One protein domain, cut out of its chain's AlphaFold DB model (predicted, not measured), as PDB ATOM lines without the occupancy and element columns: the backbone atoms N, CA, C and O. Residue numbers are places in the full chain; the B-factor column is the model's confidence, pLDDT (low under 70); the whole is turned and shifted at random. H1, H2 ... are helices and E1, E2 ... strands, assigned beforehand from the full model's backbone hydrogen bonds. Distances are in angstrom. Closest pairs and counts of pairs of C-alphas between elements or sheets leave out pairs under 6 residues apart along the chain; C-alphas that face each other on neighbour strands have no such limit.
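This is residues 222 to 352 of the 619 residues of the protein "AlbA_2 domain-containing protein" of Streptomyces sp. WZ.A104 (UniProt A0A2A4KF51). Two small three-stranded sheets, E1 E2 E3 and E4 E5 E6, form two separate parts, and H2 reaches from one face of the first across one face of the second. H1 covers the opposite face of E1 E2 E3, H3 packs beside H2 on E4 E5 E6, and the long stretch 305 to 324 pairs briefly with both sheets and loops outward. The printed part has 131 residues, with three named helices and six named strands in the order H1 E1 E2 E3 H2 H3 E4 E5 E6; both sheets run in that order and are antiparallel. The class is mixed, helices and strands, with 59 residues in named elements, under half. The whole is compact, with a radius of gyration of the C-alphas of 13.8 A and spans of 33 by 33 by 29 A.

E4, residues 325 to 329, E5, residues 336 to 340, and E6, residues 347 to 351, form a meander, each strand the antiparallel neighbour of the one before. N 326 and O 338 are 2.9 A apart, and N 337 and O 350 2.8 A, within hydrogen-bond range. H2, residues 283 to 293, is on this sheet at a height of 9.3 A, two layers, helix on one face; it is over E5 and E6, with the C-alphas of Ala 288 and Trp 347 the closest to E6 at 6.3 A. H3, residues 300 to 304, is on the same face and touches H2, the closest C-alphas being Gly 293 and Pro 300, 4.1 A. E1, residues 254 to 258, E2, residues 268 to 272, and E3, residues 279 to 282, form a second meander; N 256 and O 270 are 2.9 A apart, and N 281 and O 269 2.8 A. H2 stands up from this sheet, its line rising 50 degrees. H1, residues 222 to 235, is on the opposite face at a height of 8.7 A, slantwise to the strands at 46 degrees to E2 on the local plane; its closest C-alphas to E2 are Phe 225 and Leu 270, 7.6 A. Each O i to N i+4 pair is within hydrogen-bond range in H2 and H3, and 8 of 10 in H1.

H1 begins at C-alpha 222 (172.837, 119.450, 73.714) and is 20.5 A long. E1, E2 and E3 measure 13.9, 13.4 and 10.1 A; H2 begins at C-alpha 283 (173.379, 100.255, 83.043) and measures 15.4 A, H3 6.5 A. E4, E5 and E6 measure 13.5, 13.2 and 13.3 A, E6 ending at C-alpha 351 (156.760, 92.333, 70.009).

The C-alphas farthest apart, those of Glu 223 and Asp 343, are 40.4 A apart. The printed part has no cut. The links H1 to E1 and H3 to E4 are long. The mean pLDDT of the printed part is 85.6, with residues 233 to 236, 262 to 265 and 311 to 316 under 70.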
ATOM      1  N   GLU A 222     172.086 119.220  72.480       89.75
ATOM      2  CA  GLU A 222     172.837 119.450  73.714       89.75
ATOM      3  C   GLU A 222     171.928 119.966  74.843       89.75
ATOM      4  O   GLU A 222     172.008 119.491  75.975       89.75
ATOM      5  N   GLU A 223     171.019 120.891  74.521       88.94
ATOM      6  CA  GLU A 223     170.075 121.461  75.487       88.94
ATOM      7  C   GLU A 223     169.068 120.423  76.000       88.94
ATOM      8  O   GLU A 223     168.816 120.356  77.200       88.94
ATOM      9  N   GLU A 224     168.551 119.554  75.130       88.44
ATOM     10  CA  GLU A 224     167.612 118.495  75.523       88.44
ATOM     11  C   GLU A 224     168.259 117.498  76.493       88.44
ATOM     12  O   GLU A 224     167.664 117.135  77.508       88.44
ATOM     13  N   PHE A 225     169.497 117.080  76.210       90.50
ATOM     14  CA  PHE A 225     170.257 116.181  77.084       90.50
ATOM     15  C   PHE A 225     170.567 116.837  78.432       90.50
ATOM     16  O   PHE A 225     170.478 116.185  79.473       90.50
ATOM     17  N   ARG A 226     170.887 118.136  78.437       90.00
ATOM     18  CA  ARG A 226     171.137 118.898  79.666       90.00
ATOM     19  C   ARG A 226     169.880 119.041  80.518       90.00
ATOM     20  O   ARG A 226     169.954 118.835  81.726       90.00
ATOM     21  N   GLN A 227     168.743 119.355  79.901       86.38
ATOM     22  CA  GLN A 227     167.453 119.443  80.589       86.38
ATOM     23  C   GLN A 227     167.040 118.093  81.177       86.38
ATOM     24  O   GLN A 227     166.637 118.034  82.336       86.38
ATOM     25  N   ALA A 228     167.200 117.005  80.416       85.38
ATOM     26  CA  ALA A 228     166.935 115.660  80.912       85.38
ATOM     27  C   ALA A 228     167.842 115.315  82.105       85.38
ATOM     28  O   ALA A 228     167.344 114.919  83.150       85.38
ATOM     29  N   TYR A 229     169.154 115.548  82.006       87.62
ATOM     30  CA  TYR A 229     170.095 115.312  83.109       87.62
ATOM     31  C   TYR A 229     169.799 116.137  84.371       87.62
ATOM     32  O   TYR A 229     169.889 115.621  85.486       87.62
ATOM     33  N   ALA A 230     169.431 117.410  84.210       83.50
ATOM     34  CA  ALA A 230     169.074 118.282  85.328       83.50
ATOM     35  C   ALA A 230     167.799 117.813  86.045       83.50
ATOM     36  O   ALA A 230     167.720 117.882  87.267       83.50
ATOM     37  N   ALA A 231     166.817 117.298  85.303       75.69
ATOM     38  CA  ALA A 231     165.628 116.704  85.900       75.69
ATOM     39  C   ALA A 231     165.953 115.398  86.645       75.69
ATOM     40  O   ALA A 231     165.471 115.173  87.749       75.69
ATOM     41  N   LEU A 232     166.840 114.573  86.081       75.00
ATOM     42  CA  LEU A 232     167.246 113.296  86.671       75.00
ATOM     43  C   LEU A 232     168.005 113.454  87.980       75.00
ATOM     44  O   LEU A 232     167.841 112.625  88.858       75.00
ATOM     45  N   THR A 233     168.806 114.508  88.142       65.56
ATOM     46  CA  THR A 233     169.581 114.729  89.377       65.56
ATOM     47  C   THR A 233     168.701 114.932  90.616       65.56
ATOM     48  O   THR A 233     169.208 114.829  91.734       65.56
ATOM     49  N   HIS A 234     167.399 115.183  90.436       65.00
ATOM     50  CA  HIS A 234     166.413 115.187  91.514       65.00
ATOM     51  C   HIS A 234     165.844 113.795  91.835       65.00
ATOM     52  O   HIS A 234     165.614 113.516  93.011       65.00
ATOM     53  N   ASP A 235     165.683 112.926  90.834       61.78
ATOM     54  CA  ASP A 235     164.963 111.647  90.949       61.78
ATOM     55  C   ASP A 235     165.886 110.409  90.999       61.78
ATOM     56  O   ASP A 235     165.497 109.363  91.516       61.78
ATOM     57  N   ALA A 236     167.121 110.507  90.494       66.12
ATOM     58  CA  ALA A 236     168.106 109.427  90.440       66.12
ATOM     59  C   ALA A 236     169.556 109.951  90.555       66.12
ATOM     60  O   ALA A 236     169.907 110.983  89.975       66.12
ATOM     61  N   PRO A 237     170.461 109.235  91.248       70.62
ATOM     62  CA  PRO A 237     171.864 109.624  91.365       70.62
ATOM     63  C   PRO A 237     172.641 109.284  90.082       70.62
ATOM     64  O   PRO A 237     173.484 108.389  90.064       70.62
ATOM     65  N   VAL A 238     172.371 110.002  88.991       78.50
ATOM     66  CA  VAL A 238     173.163 109.908  87.758       78.50
ATOM     67  C   VAL A 238     174.535 110.543  88.017       78.50
ATOM     68  O   VAL A 238     174.623 111.676  88.497       78.50
ATOM     69  N   GLY A 239     175.618 109.807  87.754       82.50
ATOM     70  CA  GLY A 239     176.981 110.295  87.972       82.50
ATOM     71  C   GLY A 239     177.468 111.273  86.900       82.50
ATOM     72  O   GLY A 239     176.682 111.952  86.236       82.50
ATOM     73  N   GLU A 240     178.788 111.381  86.752       85.88
ATOM     74  CA  GLU A 240     179.404 112.272  85.763       85.88
ATOM     75  C   GLU A 240     179.405 111.647  84.358       85.88
ATOM     76  O   GLU A 240     179.553 110.426  84.230       85.88
ATOM     77  N   PRO A 241     179.263 112.447  83.284       89.88
ATOM     78  CA  PRO A 241     179.321 111.943  81.916       89.88
ATOM     79  C   PRO A 241     180.693 111.325  81.608       89.88
ATOM     80  O   PRO A 241     181.737 111.967  81.734       89.88
ATOM     81  N   SER A 242     180.685 110.077  81.146       88.00
ATOM     82  CA  SER A 242     181.872 109.294  80.792       88.00
ATOM     83  C   SER A 242     182.122 109.218  79.281       88.00
ATOM     84  O   SER A 242     183.158 108.704  78.851       88.00
ATOM     85  N   SER A 243     181.212 109.760  78.462       88.12
ATOM     86  CA  SER A 243     181.358 109.863  77.005       88.12
ATOM     87  C   SER A 243     180.795 111.170  76.440       88.12
ATOM     88  O   SER A 243     180.012 111.865  77.091       88.12
ATOM     89  N   GLU A 244     181.132 111.470  75.184       90.75
ATOM     90  CA  GLU A 244     180.336 112.380  74.350       90.75
ATOM     91  C   GLU A 244     179.016 111.707  73.938       90.75
ATOM     92  O   GLU A 244     178.921 110.471  73.876       90.75
ATOM     93  N   VAL A 245     178.006 112.523  73.645       92.12
ATOM     94  CA  VAL A 245     176.826 112.138  72.875       92.12
ATOM     95  C   VAL A 245     177.281 111.748  71.479       92.12
ATOM     96  O   VAL A 245     177.902 112.538  70.768       92.12
ATOM     97  N   HIS A 246     176.943 110.536  71.074       89.38
ATOM     98  CA  HIS A 246     177.209 110.040  69.734       89.38
ATOM     99  C   HIS A 246     176.020 109.231  69.233       89.38
ATOM    100  O   HIS A 246     175.200 108.748  70.017       89.38
ATOM    101  N   TRP A 247     175.939 109.107  67.913       88.31
ATOM    102  CA  TRP A 247     175.074 108.128  67.273       88.31
ATOM    103  C   TRP A 247     175.592 106.730  67.576       88.31
ATOM    104  O   TRP A 247     176.805 106.510  67.560       88.31
ATOM    105  N   ASP A 248     174.684 105.801  67.842       86.19
ATOM    106  CA  ASP A 248     175.057 104.398  67.920       86.19
ATOM    107  C   ASP A 248     175.612 103.887  66.586       86.19
ATOM    108  O   ASP A 248     175.422 104.486  65.526       86.19
ATOM    109  N   ASP A 249     176.267 102.727  66.626       76.44
ATOM    110  CA  ASP A 249     176.835 102.095  65.431       76.44
ATOM    111  C   ASP A 249     175.772 101.795  64.352       76.44
ATOM    112  O   ASP A 249     176.103 101.596  63.183       76.44
ATOM    113  N   GLY A 250     174.491 101.744  64.736       76.38
ATOM    114  CA  GLY A 250     173.355 101.572  63.837       76.38
ATOM    115  C   GLY A 250     172.793 102.860  63.227       76.38
ATOM    116  O   GLY A 250     172.002 102.766  62.291       76.38
ATOM    117  N   GLY A 251     173.178 104.037  63.730       82.88
ATOM    118  CA  GLY A 251     172.656 105.343  63.323       82.88
ATOM    119  C   GLY A 251     171.180 105.589  63.664       82.88
ATOM    120  O   GLY A 251     170.567 106.475  63.071       82.88
ATOM    121  N   VAL A 252     170.586 104.806  64.566       86.31
ATOM    122  CA  VAL A 252     169.146 104.855  64.884       86.31
ATOM    123  C   VAL A 252     168.864 105.783  66.060       86.31
ATOM    124  O   VAL A 252     167.857 106.490  66.065       86.31
ATOM    125  N   GLY A 253     169.754 105.798  67.048       90.62
ATOM    126  CA  GLY A 253     169.595 106.583  68.265       90.62
ATOM    127  C   GLY A 253     170.888 107.269  68.671       90.62
ATOM    128  O   GLY A 253     171.969 106.976  68.160       90.62
ATOM    129  N   VAL A 254     170.759 108.207  69.602       93.12
ATOM    130  CA  VAL A 254     171.889 108.917  70.205       93.12
ATOM    131  C   VAL A 254     171.982 108.562  71.677       93.12
ATOM    132  O   VAL A 254     170.955 108.389  72.334       93.12
ATOM    133  N   LEU A 255     173.200 108.453  72.202       94.56
ATOM    134  CA  LEU A 255     173.420 108.092  73.599       94.56
ATOM    135  C   LEU A 255     174.624 108.796  74.219       94.56
ATOM    136  O   LEU A 255     175.601 109.108  73.536       94.56
ATOM    137  N   GLN A 256     174.561 108.988  75.533       94.06
ATOM    138  CA  GLN A 256     175.662 109.424  76.385       94.06
ATOM    139  C   GLN A 256     175.724 108.540  77.628       94.06
ATOM    140  O   GLN A 256     174.698 108.256  78.246       94.06
ATOM    141  N   ARG A 257     176.931 108.104  77.993       92.81
ATOM    142  CA  ARG A 257     177.168 107.270  79.175       92.81
ATOM    143  C   ARG A 257     177.576 108.112  80.374       92.81
ATOM    144  O   ARG A 257     178.211 109.157  80.221       92.81
ATOM    145  N   PHE A 258     177.243 107.613  81.557       90.81
ATOM    146  CA  PHE A 258     177.523 108.225  82.847       90.81
ATOM    147  C   PHE A 258     178.147 107.192  83.779       90.81
ATOM    148  O   PHE A 258     177.698 106.047  83.853       90.81
ATOM    149  N   ALA A 259     179.206 107.601  84.472       83.94
ATOM    150  CA  ALA A 259     179.879 106.775  85.460       83.94
ATOM    151  C   ALA A 259     178.981 106.555  86.696       83.94
ATOM    152  O   ALA A 259     178.157 107.420  87.011       83.94
ATOM    153  N   PRO A 260     179.132 105.428  87.411       81.81
ATOM    154  CA  PRO A 260     178.471 105.223  88.695       81.81
ATOM    155  C   PRO A 260     178.912 106.279  89.719       81.81
ATOM    156  O   PRO A 260     180.056 106.739  89.706       81.81
ATOM    157  N   ARG A 261     178.004 106.664  90.624       75.56
ATOM    158  CA  ARG A 261     178.283 107.625  91.699       75.56
ATOM    159  C   ARG A 261     178.132 106.953  93.067       75.56
ATOM    160  O   ARG A 261     177.009 106.605  93.425       75.56
ATOM    161  N   PRO A 262     179.201 106.857  93.882       61.84
ATOM    162  CA  PRO A 262     179.111 106.275  95.218       61.84
ATOM    163  C   PRO A 262     178.023 106.949  96.080       61.84
ATOM    164  O   PRO A 262     177.903 108.179  96.038       61.84
ATOM    165  N   PRO A 263     177.247 106.185  96.877       60.88
ATOM    166  CA  PRO A 263     177.360 104.740  97.121       60.88
ATOM    167  C   PRO A 263     176.653 103.860  96.074       60.88
ATOM    168  O   PRO A 263     176.698 102.641  96.190       60.88
ATOM    169  N   ALA A 264     175.982 104.443  95.076       63.56
ATOM    170  CA  ALA A 264     175.363 103.675  94.004       63.56
ATOM    171  C   ALA A 264     176.452 103.126  93.066       63.56
ATOM    172  O   ALA A 264     177.264 103.871  92.518       63.56
ATOM    173  N   HIS A 265     176.467 101.808  92.875       68.44
ATOM    174  CA  HIS A 265     177.442 101.118  92.023       68.44
ATOM    175  C   HIS A 265     177.003 101.050  90.548       68.44
ATOM    176  O   HIS A 265     177.662 100.419  89.724       68.44
ATOM    177  N   THR A 266     175.907 101.725  90.201       79.75
ATOM    178  CA  THR A 266     175.231 101.589  88.910       79.75
ATOM    179  C   THR A 266     175.534 102.762  87.987       79.75
ATOM    180  O   THR A 266     175.289 103.920  88.330       79.75
ATOM    181  N   GLY A 267     176.070 102.460  86.802       86.38
ATOM    182  CA  GLY A 267     176.207 103.427  85.713       86.38
ATOM    183  C   GLY A 267     174.860 103.764  85.069       86.38
ATOM    184  O   GLY A 267     173.854 103.098  85.308       86.38
ATOM    185  N   TRP A 268     174.833 104.787  84.222       91.56
ATOM    186  CA  TRP A 268     173.609 105.193  83.528       91.56
ATOM    187  C   TRP A 268     173.879 105.512  82.065       91.56
ATOM    188  O   TRP A 268     174.947 106.012  81.699       91.56
ATOM    189  N   VAL A 269     172.868 105.293  81.230       93.31
ATOM    190  CA  VAL A 269     172.857 105.702  79.827       93.31
ATOM    191  C   VAL A 269     171.682 106.637  79.599       93.31
ATOM    192  O   VAL A 269     170.537 106.274  79.850       93.31
ATOM    193  N   LEU A 270     171.961 107.836  79.095       93.06
ATOM    194  CA  LEU A 270     170.938 108.737  78.577       93.06
ATOM    195  C   LEU A 270     170.851 108.516  77.069       93.06
ATOM    196  O   LEU A 270     171.840 108.732  76.368       93.06
ATOM    197  N   CYS A 271     169.705 108.063  76.570       93.75
ATOM    198  CA  CYS A 271     169.517 107.740  75.158       93.75
ATOM    199  C   CYS A 271     168.257 108.390  74.583       93.75
ATOM    200  O   CYS A 271     167.335 108.736  75.316       93.75
ATOM    201  N   ALA A 272     168.221 108.597  73.267       92.06
ATOM    202  CA  ALA A 272     167.065 109.181  72.596       92.06
ATOM    203  C   ALA A 272     166.970 108.751  71.127       92.06
ATOM    204  O   ALA A 272     167.976 108.700  70.414       92.06
ATOM    205  N   LEU A 273     165.742 108.564  70.641       92.44
ATOM    206  CA  LEU A 273     165.448 108.551  69.203       92.44
ATOM    207  C   LEU A 273     165.427 109.989  68.647       92.44
ATOM    208  O   LEU A 273     165.206 110.928  69.420       92.44
ATOM    209  N   PRO A 274     165.608 110.205  67.324       87.00
ATOM    210  CA  PRO A 274     165.729 111.540  66.720       87.00
ATOM    211  C   PRO A 274     164.586 112.515  67.034       87.00
ATOM    212  O   PRO A 274     164.799 113.723  67.043       87.00
ATOM    213  N   HIS A 275     163.386 111.998  67.305       84.19
ATOM    214  CA  HIS A 275     162.175 112.787  67.561       84.19
ATOM    215  C   HIS A 275     161.565 112.536  68.947       84.19
ATOM    216  O   HIS A 275     160.426 112.921  69.193       84.19
ATOM    217  N   GLN A 276     162.297 111.861  69.835       87.44
ATOM    218  CA  GLN A 276     161.835 111.532  71.184       87.44
ATOM    219  C   GLN A 276     162.684 112.244  72.227       87.44
ATOM    220  O   GLN A 276     163.856 112.540  71.989       87.44
ATOM    221  N   ARG A 277     162.096 112.498  73.396       87.88
ATOM    222  CA  ARG A 277     162.830 113.035  74.547       87.88
ATOM    223  C   ARG A 277     163.876 112.022  75.038       87.88
ATOM    224  O   ARG A 277     163.658 110.823  74.867       87.88
ATOM    225  N   PRO A 278     164.990 112.478  75.639       90.69
ATOM    226  CA  PRO A 278     165.951 111.565  76.241       90.69
ATOM    227  C   PRO A 278     165.358 110.776  77.413       90.69
ATOM    228  O   PRO A 278     164.651 111.343  78.245       90.69
ATOM    229  N   VAL A 279     165.692 109.489  77.475       91.31
ATOM    230  CA  VAL A 279     165.317 108.534  78.526       91.31
ATOM    231  C   VAL A 279     166.588 108.091  79.241       91.31
ATOM    232  O   VAL A 279     167.586 107.767  78.588       91.31
ATOM    233  N   ALA A 280     166.574 108.090  80.573       91.44
ATOM    234  CA  ALA A 280     167.684 107.565  81.361       91.44
ATOM    235  C   ALA A 280     167.450 106.108  81.715       91.44
ATOM    236  O   ALA A 280     166.383 105.741  82.197       91.44
ATOM    237  N   VAL A 281     168.469 105.287  81.509       92.38
ATOM    238  CA  VAL A 281     168.397 103.842  81.682       92.38
ATOM    239  C   VAL A 281     169.559 103.404  82.554       92.38
ATOM    240  O   VAL A 281     170.711 103.727  82.257       92.38
ATOM    241  N   ALA A 282     169.267 102.675  83.626       90.88
ATOM    242  CA  ALA A 282     170.289 102.068  84.462       90.88
ATOM    243  C   ALA A 282     171.127 101.075  83.638       90.88
ATOM    244  O   ALA A 282     170.585 100.309  82.835       90.88
ATOM    245  N   GLU A 283     172.446 101.064  83.841       91.00
ATOM    246  CA  GLU A 283     173.379 100.255  83.043       91.00
ATOM    247  C   GLU A 283     172.998  98.758  82.976       91.00
ATOM    248  O   GLU A 283     173.049  98.207  81.879       91.00
ATOM    249  N   PRO A 284     172.533  98.082  84.049       91.12
ATOM    250  CA  PRO A 284     172.108  96.682  83.957       91.12
ATOM    251  C   PRO A 284     170.942  96.456  82.987       91.12
ATOM    252  O   PRO A 284     170.926  95.471  82.249       91.12
ATOM    253  N   VAL A 285     169.980  97.382  82.943       92.94
ATOM    254  CA  VAL A 285     168.855  97.324  81.997       92.94
ATOM    255  C   VAL A 285     169.336  97.637  80.583       92.94
ATOM    256  O   VAL A 285     168.924  96.987  79.624       92.94
ATOM    257  N   TRP A 286     170.266  98.583  80.441       94.25
ATOM    258  CA  TRP A 286     170.901  98.877  79.159       94.25
ATOM    259  C   TRP A 286     171.656  97.669  78.587       94.25
ATOM    260  O   TRP A 286     171.524  97.355  77.404       94.25
ATOM    261  N   GLN A 287     172.403  96.943  79.420       92.50
ATOM    262  CA  GLN A 287     173.082  95.713  79.009       92.50
ATOM    263  C   GLN A 287     172.085  94.626  78.605       92.50
ATOM    264  O   GLN A 287     172.292  93.969  77.588       92.50
ATOM    265  N   ALA A 288     170.967  94.497  79.323       93.12
ATOM    266  CA  ALA A 288     169.902  93.574  78.950       93.12
ATOM    267  C   ALA A 288     169.279  93.896  77.580       93.12
ATOM    268  O   ALA A 288     168.984  92.983  76.809       93.12
ATOM    269  N   LEU A 289     169.126  95.181  77.236       93.62
ATOM    270  CA  LEU A 289     168.710  95.605  75.894       93.62
ATOM    271  C   LEU A 289     169.727  95.159  74.835       93.62
ATOM    272  O   LEU A 289     169.370  94.512  73.850       93.62
ATOM    273  N   VAL A 290     171.009  95.457  75.046       92.88
ATOM    274  CA  VAL A 290     172.071  95.063  74.111       92.88
ATOM    275  C   VAL A 290     172.134  93.542  73.952       92.88
ATOM    276  O   VAL A 290     172.262  93.046  72.832       92.88
ATOM    277  N   GLU A 291     171.999  92.790  75.043       91.75
ATOM    278  CA  GLU A 291     171.986  91.330  75.023       91.75
ATOM    279  C   GLU A 291     170.775  90.778  74.261       91.75
ATOM    280  O   GLU A 291     170.950  89.907  73.404       91.75
ATOM    281  N   ALA A 292     169.576  91.315  74.495       91.88
ATOM    282  CA  ALA A 292     168.357  90.876  73.818       91.88
ATOM    283  C   ALA A 292     168.428  91.068  72.293       91.88
ATOM    284  O   ALA A 292     167.928  90.229  71.544       91.88
ATOM    285  N   GLY A 293     169.090  92.133  71.826       91.69
ATOM    286  CA  GLY A 293     169.324  92.379  70.399       91.69
ATOM    287  C   GLY A 293     170.570  91.715  69.816       91.69
ATOM    288  O   GLY A 293     170.778  91.780  68.607       91.69
ATOM    289  N   SER A 294     171.420  91.093  70.639       90.69
ATOM    290  CA  SER A 294     172.735  90.588  70.207       90.69
ATOM    291  C   SER A 294     172.679  89.450  69.189       90.69
ATOM    292  O   SER A 294     173.675  89.183  68.519       90.69
ATOM    293  N   GLY A 295     171.531  88.782  69.074       88.25
ATOM    294  CA  GLY A 295     171.298  87.745  68.076       88.25
ATOM    295  C   GLY A 295     170.993  88.279  66.672       88.25
ATOM    296  O   GLY A 295     171.091  87.540  65.695       88.25
ATOM    297  N   ALA A 296     170.632  89.557  66.548       90.44
ATOM    298  CA  ALA A 296     170.314  90.166  65.267       90.44
ATOM    299  C   ALA A 296     171.579  90.445  64.437       90.44
ATOM    300  O   ALA A 296     172.629  90.787  64.988       90.44
ATOM    301  N   PRO A 297     171.493  90.413  63.096       84.81
ATOM    302  CA  PRO A 297     172.589  90.875  62.258       84.81
ATOM    303  C   PRO A 297     172.838  92.384  62.449       84.81
ATOM    304  O   PRO A 297     171.931  93.218  62.345       84.81
ATOM    305  N   GLY A 298     174.102  92.747  62.678       87.06
ATOM    306  CA  GLY A 298     174.549  94.135  62.818       87.06
ATOM    307  C   GLY A 298     174.458  94.669  64.251       87.06
ATOM    308  O   GLY A 298     174.817  93.985  65.202       87.06
ATOM    309  N   CYS A 299     174.048  95.935  64.403       89.19
ATOM    310  CA  CYS A 299     173.942  96.590  65.711       89.19
ATOM    311  C   CYS A 299     172.690  96.104  66.486       89.19
ATOM    312  O   CYS A 299     171.589  96.208  65.929       89.19
ATOM    313  N   PRO A 300     172.825  95.651  67.754       91.81
ATOM    314  CA  PRO A 300     171.712  95.155  68.575       91.81
ATOM    315  C   PRO A 300     170.566  96.151  68.769       91.81
ATOM    316  O   PRO A 300     169.401  95.808  68.596       91.81
ATOM    317  N   LEU A 301     170.884  97.410  69.078       92.75
ATOM    318  CA  LEU A 301     169.877  98.443  69.355       92.75
ATOM    319  C   LEU A 301     169.147  98.886  68.095       92.75
ATOM    320  O   LEU A 301     167.952  99.156  68.123       92.75
ATOM    321  N   ALA A 302     169.831  98.872  66.954       92.38
ATOM    322  CA  ALA A 302     169.156  99.079  65.687       92.38
ATOM    323  C   ALA A 302     168.191  97.928  65.355       92.38
ATOM    324  O   ALA A 302     167.252  98.149  64.596       92.38
ATOM    325  N   ALA A 303     168.377  96.728  65.919       93.25
ATOM    326  CA  ALA A 303     167.416  95.632  65.817       93.25
ATOM    327  C   ALA A 303     166.186  95.856  66.704       93.25
ATOM    328  O   ALA A 303     165.088  96.041  66.177       93.25
ATOM    329  N   ILE A 304     166.385  95.891  68.025       94.44
ATOM    330  CA  ILE A 304     165.293  95.872  69.011       94.44
ATOM    331  C   ILE A 304     164.660  97.237  69.278       94.44
ATOM    332  O   ILE A 304     163.540  97.302  69.783       94.44
ATOM    333  N   GLY A 305     165.377  98.314  68.956       94.38
ATOM    334  CA  GLY A 305     164.983  99.686  69.227       94.38
ATOM    335  C   GLY A 305     165.564 100.271  70.510       94.38
ATOM    336  O   GLY A 305     166.432  99.702  71.173       94.38
ATOM    337  N   TYR A 306     165.064 101.457  70.829       94.94
ATOM    338  CA  TYR A 306     165.456 102.276  71.963       94.94
ATOM    339  C   TYR A 306     164.297 102.420  72.939       94.94
ATOM    340  O   TYR A 306     163.147 102.494  72.491       94.94
ATOM    341  N   PRO A 307     164.589 102.537  74.244       94.31
ATOM    342  CA  PRO A 307     163.610 102.966  75.227       94.31
ATOM    343  C   PRO A 307     162.921 104.249  74.787       94.31
ATOM    344  O   PRO A 307     163.579 105.201  74.354       94.31
ATOM    345  N   TYR A 308     161.595 104.266  74.864       88.19
ATOM    346  CA  TYR A 308     160.818 105.453  74.545       88.19
ATOM    347  C   TYR A 308     159.654 105.635  75.508       88.19
ATOM    348  O   TYR A 308     159.077 104.679  76.024       88.19
ATOM    349  N   THR A 309     159.280 106.896  75.661       75.19
ATOM    350  CA  THR A 309     158.156 107.339  76.471       75.19
ATOM    351  C   THR A 309     156.937 107.581  75.591       75.19
ATOM    352  O   THR A 309     156.996 108.419  74.682       75.19
ATOM    353  N   PRO A 310     155.790 106.932  75.842       71.12
ATOM    354  CA  PRO A 310     154.541 107.325  75.215       71.12
ATOM    355  C   PRO A 310     154.194 108.787  75.576       71.12
ATOM    356  O   PRO A 310     154.354 109.181  76.731       71.12
ATOM    357  N   PRO A 311     153.613 109.590  74.661       63.38
ATOM    358  CA  PRO A 311     153.370 111.032  74.857       63.38
ATOM    359  C   PRO A 311     152.497 111.442  76.061       63.38
ATOM    360  O   PRO A 311     152.267 112.629  76.272       63.38
ATOM    361  N   ARG A 312     151.942 110.482  76.811       57.66
ATOM    362  CA  ARG A 312     151.018 110.706  77.932       57.66
ATOM    363  C   ARG A 312     151.700 110.776  79.303       57.66
ATOM    364  O   ARG A 312     151.019 111.107  80.269       57.66
ATOM    365  N   SER A 313     153.001 110.503  79.397       56.72
ATOM    366  CA  SER A 313     153.771 110.673  80.633       56.72
ATOM    367  C   SER A 313     154.429 112.057  80.641       56.72
ATOM    368  O   SER A 313     155.218 112.380  79.755       56.72
ATOM    369  N   MET A 314     154.068 112.915  81.601       48.69
ATOM    370  CA  MET A 314     154.725 114.220  81.795       48.69
ATOM    371  C   MET A 314     155.980 114.136  82.680       48.69
ATOM    372  O   MET A 314     156.643 115.153  82.873       48.69
ATOM    373  N   ALA A 315     156.311 112.954  83.207       54.16
ATOM    374  CA  ALA A 315     157.523 112.737  83.986       54.16
ATOM    375  C   ALA A 315     158.737 112.539  83.065       54.16
ATOM    376  O   ALA A 315     158.620 111.992  81.967       54.16
ATOM    377  N   HIS A 316     159.909 112.990  83.512       58.03
ATOM    378  CA  HIS A 316     161.179 112.627  82.891       58.03
ATOM    379  C   HIS A 316     161.410 111.135  83.154       58.03
ATOM    380  O   HIS A 316     161.446 110.721  84.310       58.03
ATOM    381  N   GLU A 317     161.478 110.312  82.107       77.00
ATOM    382  CA  GLU A 317     161.447 108.862  82.309       77.00
ATOM    383  C   GLU A 317     162.817 108.306  82.686       77.00
ATOM    384  O   GLU A 317     163.787 108.338  81.921       77.00
ATOM    385  N   VAL A 318     162.853 107.799  83.914       87.19
ATOM    386  CA  VAL A 318     163.947 107.037  84.497       87.19
ATOM    387  C   VAL A 318     163.552 105.570  84.462       87.19
ATOM    388  O   VAL A 318     162.517 105.185  85.003       87.19
ATOM    389  N   ILE A 319     164.392 104.746  83.856       89.50
ATOM    390  CA  ILE A 319     164.276 103.293  83.877       89.50
ATOM    391  C   ILE A 319     165.339 102.771  84.839       89.50
ATOM    392  O   ILE A 319     166.515 102.664  84.485       89.50
ATOM    393  N   GLY A 320     164.913 102.510  86.074       88.19
ATOM    394  CA  GLY A 320     165.751 101.978  87.146       88.19
ATOM    395  C   GLY A 320     166.092 100.496  86.974       88.19
ATOM    396  O   GLY A 320     165.562  99.807  86.103       88.19
ATOM    397  N   GLU A 321     166.987  99.991  87.824       88.31
ATOM    398  CA  GLU A 321     167.399  98.577  87.833       88.31
ATOM    399  C   GLU A 321     166.260  97.607  88.160       88.31
ATOM    400  O   GLU A 321     166.289  96.447  87.746       88.31
ATOM    401  N   ASP A 322     165.271  98.084  88.908       88.12
ATOM    402  CA  ASP A 322     164.072  97.378  89.345       88.12
ATOM    403  C   ASP A 322     162.980  97.332  88.271       88.12
ATOM    404  O   ASP A 322     161.944  96.700  88.474       88.12
ATOM    405  N   ALA A 323     163.215  97.942  87.103       90.00
ATOM    406  CA  ALA A 323     162.293  97.853  85.988       90.00
ATOM    407  C   ALA A 323     161.977  96.382  85.662       90.00
ATOM    408  O   ALA A 323     162.860  95.523  85.537       90.00
ATOM    409  N   GLU A 324     160.685  96.103  85.506       92.31
ATOM    410  CA  GLU A 324     160.181  94.815  85.021       92.31
ATOM    411  C   GLU A 324     159.894  94.851  83.520       92.31
ATOM    412  O   GLU A 324     159.825  93.807  82.868       92.31
ATOM    413  N   ARG A 325     159.674  96.053  82.971       92.50
ATOM    414  CA  ARG A 325     159.266  96.277  81.585       92.50
ATOM    415  C   ARG A 325     159.872  97.555  81.025       92.50
ATOM    416  O   ARG A 325     159.919  98.563  81.722       92.50
ATOM    417  N   VAL A 326     160.272  97.514  79.758       93.94
ATOM    418  CA  VAL A 326     160.806  98.663  79.017       93.94
ATOM    419  C   VAL A 326     160.204  98.688  77.621       93.94
ATOM    420  O   VAL A 326     160.439  97.766  76.845       93.94
ATOM    421  N   ASP A 327     159.437  99.724  77.294       93.81
ATOM    422  CA  ASP A 327     158.871  99.898  75.954       93.81
ATOM    423  C   ASP A 327     159.935 100.379  74.961       93.81
ATOM    424  O   ASP A 327     160.735 101.262  75.269       93.81
ATOM    425  N   LEU A 328     159.938  99.794  73.760       94.94
ATOM    426  CA  LEU A 328     160.962 100.000  72.734       94.94
ATOM    427  C   LEU A 328     160.356 100.436  71.395       94.94
ATOM    428  O   LEU A 328     159.325  99.908  70.970       94.94
ATOM    429  N   ASP A 329     161.023 101.369  70.712       93.62
ATOM    430  CA  ASP A 329     160.665 101.828  69.359       93.62
ATOM    431  C   ASP A 329     161.917 102.148  68.515       93.62
ATOM    432  O   ASP A 329     163.046 102.167  69.006       93.62
ATOM    433  N   GLY A 330     161.736 102.388  67.218       92.00
ATOM    434  CA  GLY A 330     162.792 102.798  66.285       92.00
ATOM    435  C   GLY A 330     163.693 101.672  65.769       92.00
ATOM    436  O   GLY A 330     164.461 101.896  64.836       92.00
ATOM    437  N   GLY A 331     163.587 100.459  66.316       93.56
ATOM    438  CA  GLY A 331     164.288  99.278  65.808       93.56
ATOM    439  C   GLY A 331     163.660  98.721  64.528       93.56
ATOM    440  O   GLY A 331     162.467  98.897  64.280       93.56
ATOM    441  N   ARG A 332     164.437  97.984  63.721       93.81
ATOM    442  CA  ARG A 332     163.920  97.268  62.524       93.81
ATOM    443  C   ARG A 332     162.935  96.149  62.876       93.81
ATOM    444  O   ARG A 332     162.114  95.797  62.039       93.81
ATOM    445  N   TRP A 333     162.968  95.634  64.104       93.06
ATOM    446  CA  TRP A 333     161.941  94.722  64.625       93.06
ATOM    447  C   TRP A 333     160.609  95.435  64.924       93.06
ATOM    448  O   TRP A 333     159.594  94.796  65.193       93.06
ATOM    449  N   GLY A 334     160.598  96.768  64.830       92.38
ATOM    450  CA  GLY A 334     159.481  97.635  65.161       92.38
ATOM    451  C   GLY A 334     159.239  97.725  66.664       92.38
ATOM    452  O   GLY A 334     160.126  97.463  67.473       92.38
ATOM    453  N   ARG A 335     158.022  98.135  67.040       93.38
ATOM    454  CA  ARG A 335     157.661  98.323  68.447       93.38
ATOM    455  C   ARG A 335     157.675  97.011  69.213       93.38
ATOM    456  O   ARG A 335     157.033  96.037  68.813       93.38
ATOM    457  N   GLY A 336     158.334  97.037  70.360       93.69
ATOM    458  CA  GLY A 336     158.431  95.905  71.265       93.69
ATOM    459  C   GLY A 336     158.506  96.352  72.712       93.69
ATOM    460  O   GLY A 336     158.383  97.533  73.030       93.69
ATOM    461  N   GLN A 337     158.693  95.386  73.589       93.25
ATOM    462  CA  GLN A 337     158.899  95.603  75.004       93.25
ATOM    463  C   GLN A 337     159.923  94.594  75.507       93.25
ATOM    464  O   GLN A 337     159.818  93.403  75.220       93.25
ATOM    465  N   LEU A 338     160.902  95.054  76.273       93.50
ATOM    466  CA  LEU A 338     161.733  94.165  77.065       93.50
ATOM    467  C   LEU A 338     160.982  93.835  78.358       93.50
ATOM    468  O   LEU A 338     160.540  94.747  79.050       93.50
ATOM    469  N   VAL A 339     160.817  92.554  78.676       91.69
ATOM    470  CA  VAL A 339     160.103  92.073  79.863       91.69
ATOM    471  C   VAL A 339     161.038  91.183  80.670       91.69
ATOM    472  O   VAL A 339     161.671  90.282  80.116       91.69
ATOM    473  N   ARG A 340     161.144  91.430  81.974       90.06
ATOM    474  CA  ARG A 340     161.922  90.584  82.879       90.06
ATOM    475  C   ARG A 340     161.272  89.204  82.973       90.06
ATOM    476  O   ARG A 340     160.047  89.084  83.045       90.06
ATOM    477  N   THR A 341     162.079  88.151  82.928       84.94
ATOM    478  CA  THR A 341     161.579  86.779  83.053       84.94
ATOM    479  C   THR A 341     160.992  86.552  84.450       84.94
ATOM    480  O   THR A 341     161.385  87.199  85.419       84.94
ATOM    481  N   ALA A 342     160.017  85.644  84.566       78.06
ATOM    482  CA  ALA A 342     159.283  85.429  85.820       78.06
ATOM    483  C   ALA A 342     160.163  84.901  86.969       78.06
ATOM    484  O   ALA A 342     159.846  85.103  88.135       78.06
ATOM    485  N   ASP A 343     161.263  84.229  86.636       77.50
ATOM    486  CA  ASP A 343     162.288  83.757  87.569       77.50
ATOM    487  C   ASP A 343     163.330  84.840  87.919       77.50
ATOM    488  O   ASP A 343     164.239  84.590  88.707       77.50
ATOM    489  N   GLY A 344     163.218  86.034  87.326       77.94
ATOM    490  CA  GLY A 344     164.133  87.157  87.516       77.94
ATOM    491  C   GLY A 344     165.529  86.958  86.921       77.94
ATOM    492  O   GLY A 344     166.365  87.849  87.069       77.94
ATOM    493  N   SER A 345     165.788  85.823  86.259       77.25
ATOM    494  CA  SER A 345     167.121  85.427  85.792       77.25
ATOM    495  C   SER A 345     167.579  86.170  84.536       77.25
ATOM    496  O   SER A 345     168.775  86.198  84.247       77.25
ATOM    497  N   GLY A 346     166.660  86.810  83.808       86.06
ATOM    498  CA  GLY A 346     166.995  87.529  82.591       86.06
ATOM    499  C   GLY A 346     165.875  88.406  82.047       86.06
ATOM    500  O   GLY A 346     164.904  88.753  82.722       86.06
ATOM    501  N   TRP A 347     166.043  88.779  80.785       91.25
ATOM    502  CA  TRP A 347     165.131  89.634  80.043       91.25
ATOM    503  C   TRP A 347     164.794  88.999  78.704       91.25
ATOM    504  O   TRP A 347     165.636  88.367  78.071       91.25
ATOM    505  N   ARG A 348     163.561  89.210  78.248       88.94
ATOM    506  CA  ARG A 348     163.105  88.776  76.931       88.94
ATOM    507  C   ARG A 348     162.477  89.929  76.175       88.94
ATOM    508  O   ARG A 348     161.762  90.742  76.752       88.94
ATOM    509  N   TRP A 349     162.728  89.983  74.876       92.75
ATOM    510  CA  TRP A 349     162.048  90.920  73.996       92.75
ATOM    511  C   TRP A 349     160.713  90.329  73.531       92.75
ATOM    512  O   TRP A 349     160.657  89.184  73.077       92.75
ATOM    513  N   GLU A 350     159.646  91.114  73.645       90.94
ATOM    514  CA  GLU A 350     158.298  90.787  73.194       90.94
ATOM    515  C   GLU A 350     157.816  91.825  72.167       90.94
ATOM    516  O   GLU A 350     157.835  93.024  72.450       90.94
ATOM    517  N   PRO A 351     157.337  91.410  70.984       92.56
ATOM    518  CA  PRO A 351     156.760  92.333  70.009       92.56
ATOM    519  C   PRO A 351     155.448  92.954  70.518       92.56
ATOM    520  O   PRO A 351     154.646  92.310  71.195       92.56
ATOM    521  N   ARG A 352     155.203  94.216  70.147       89.56
ATOM    522  CA  ARG A 352     153.994  94.996  70.488       89.56
ATOM    523  C   ARG A 352     153.255  95.495  69.242       89.56
ATOM    524  O   ARG A 352     152.594  96.533  69.264       89.56
TER     525      ARG A 352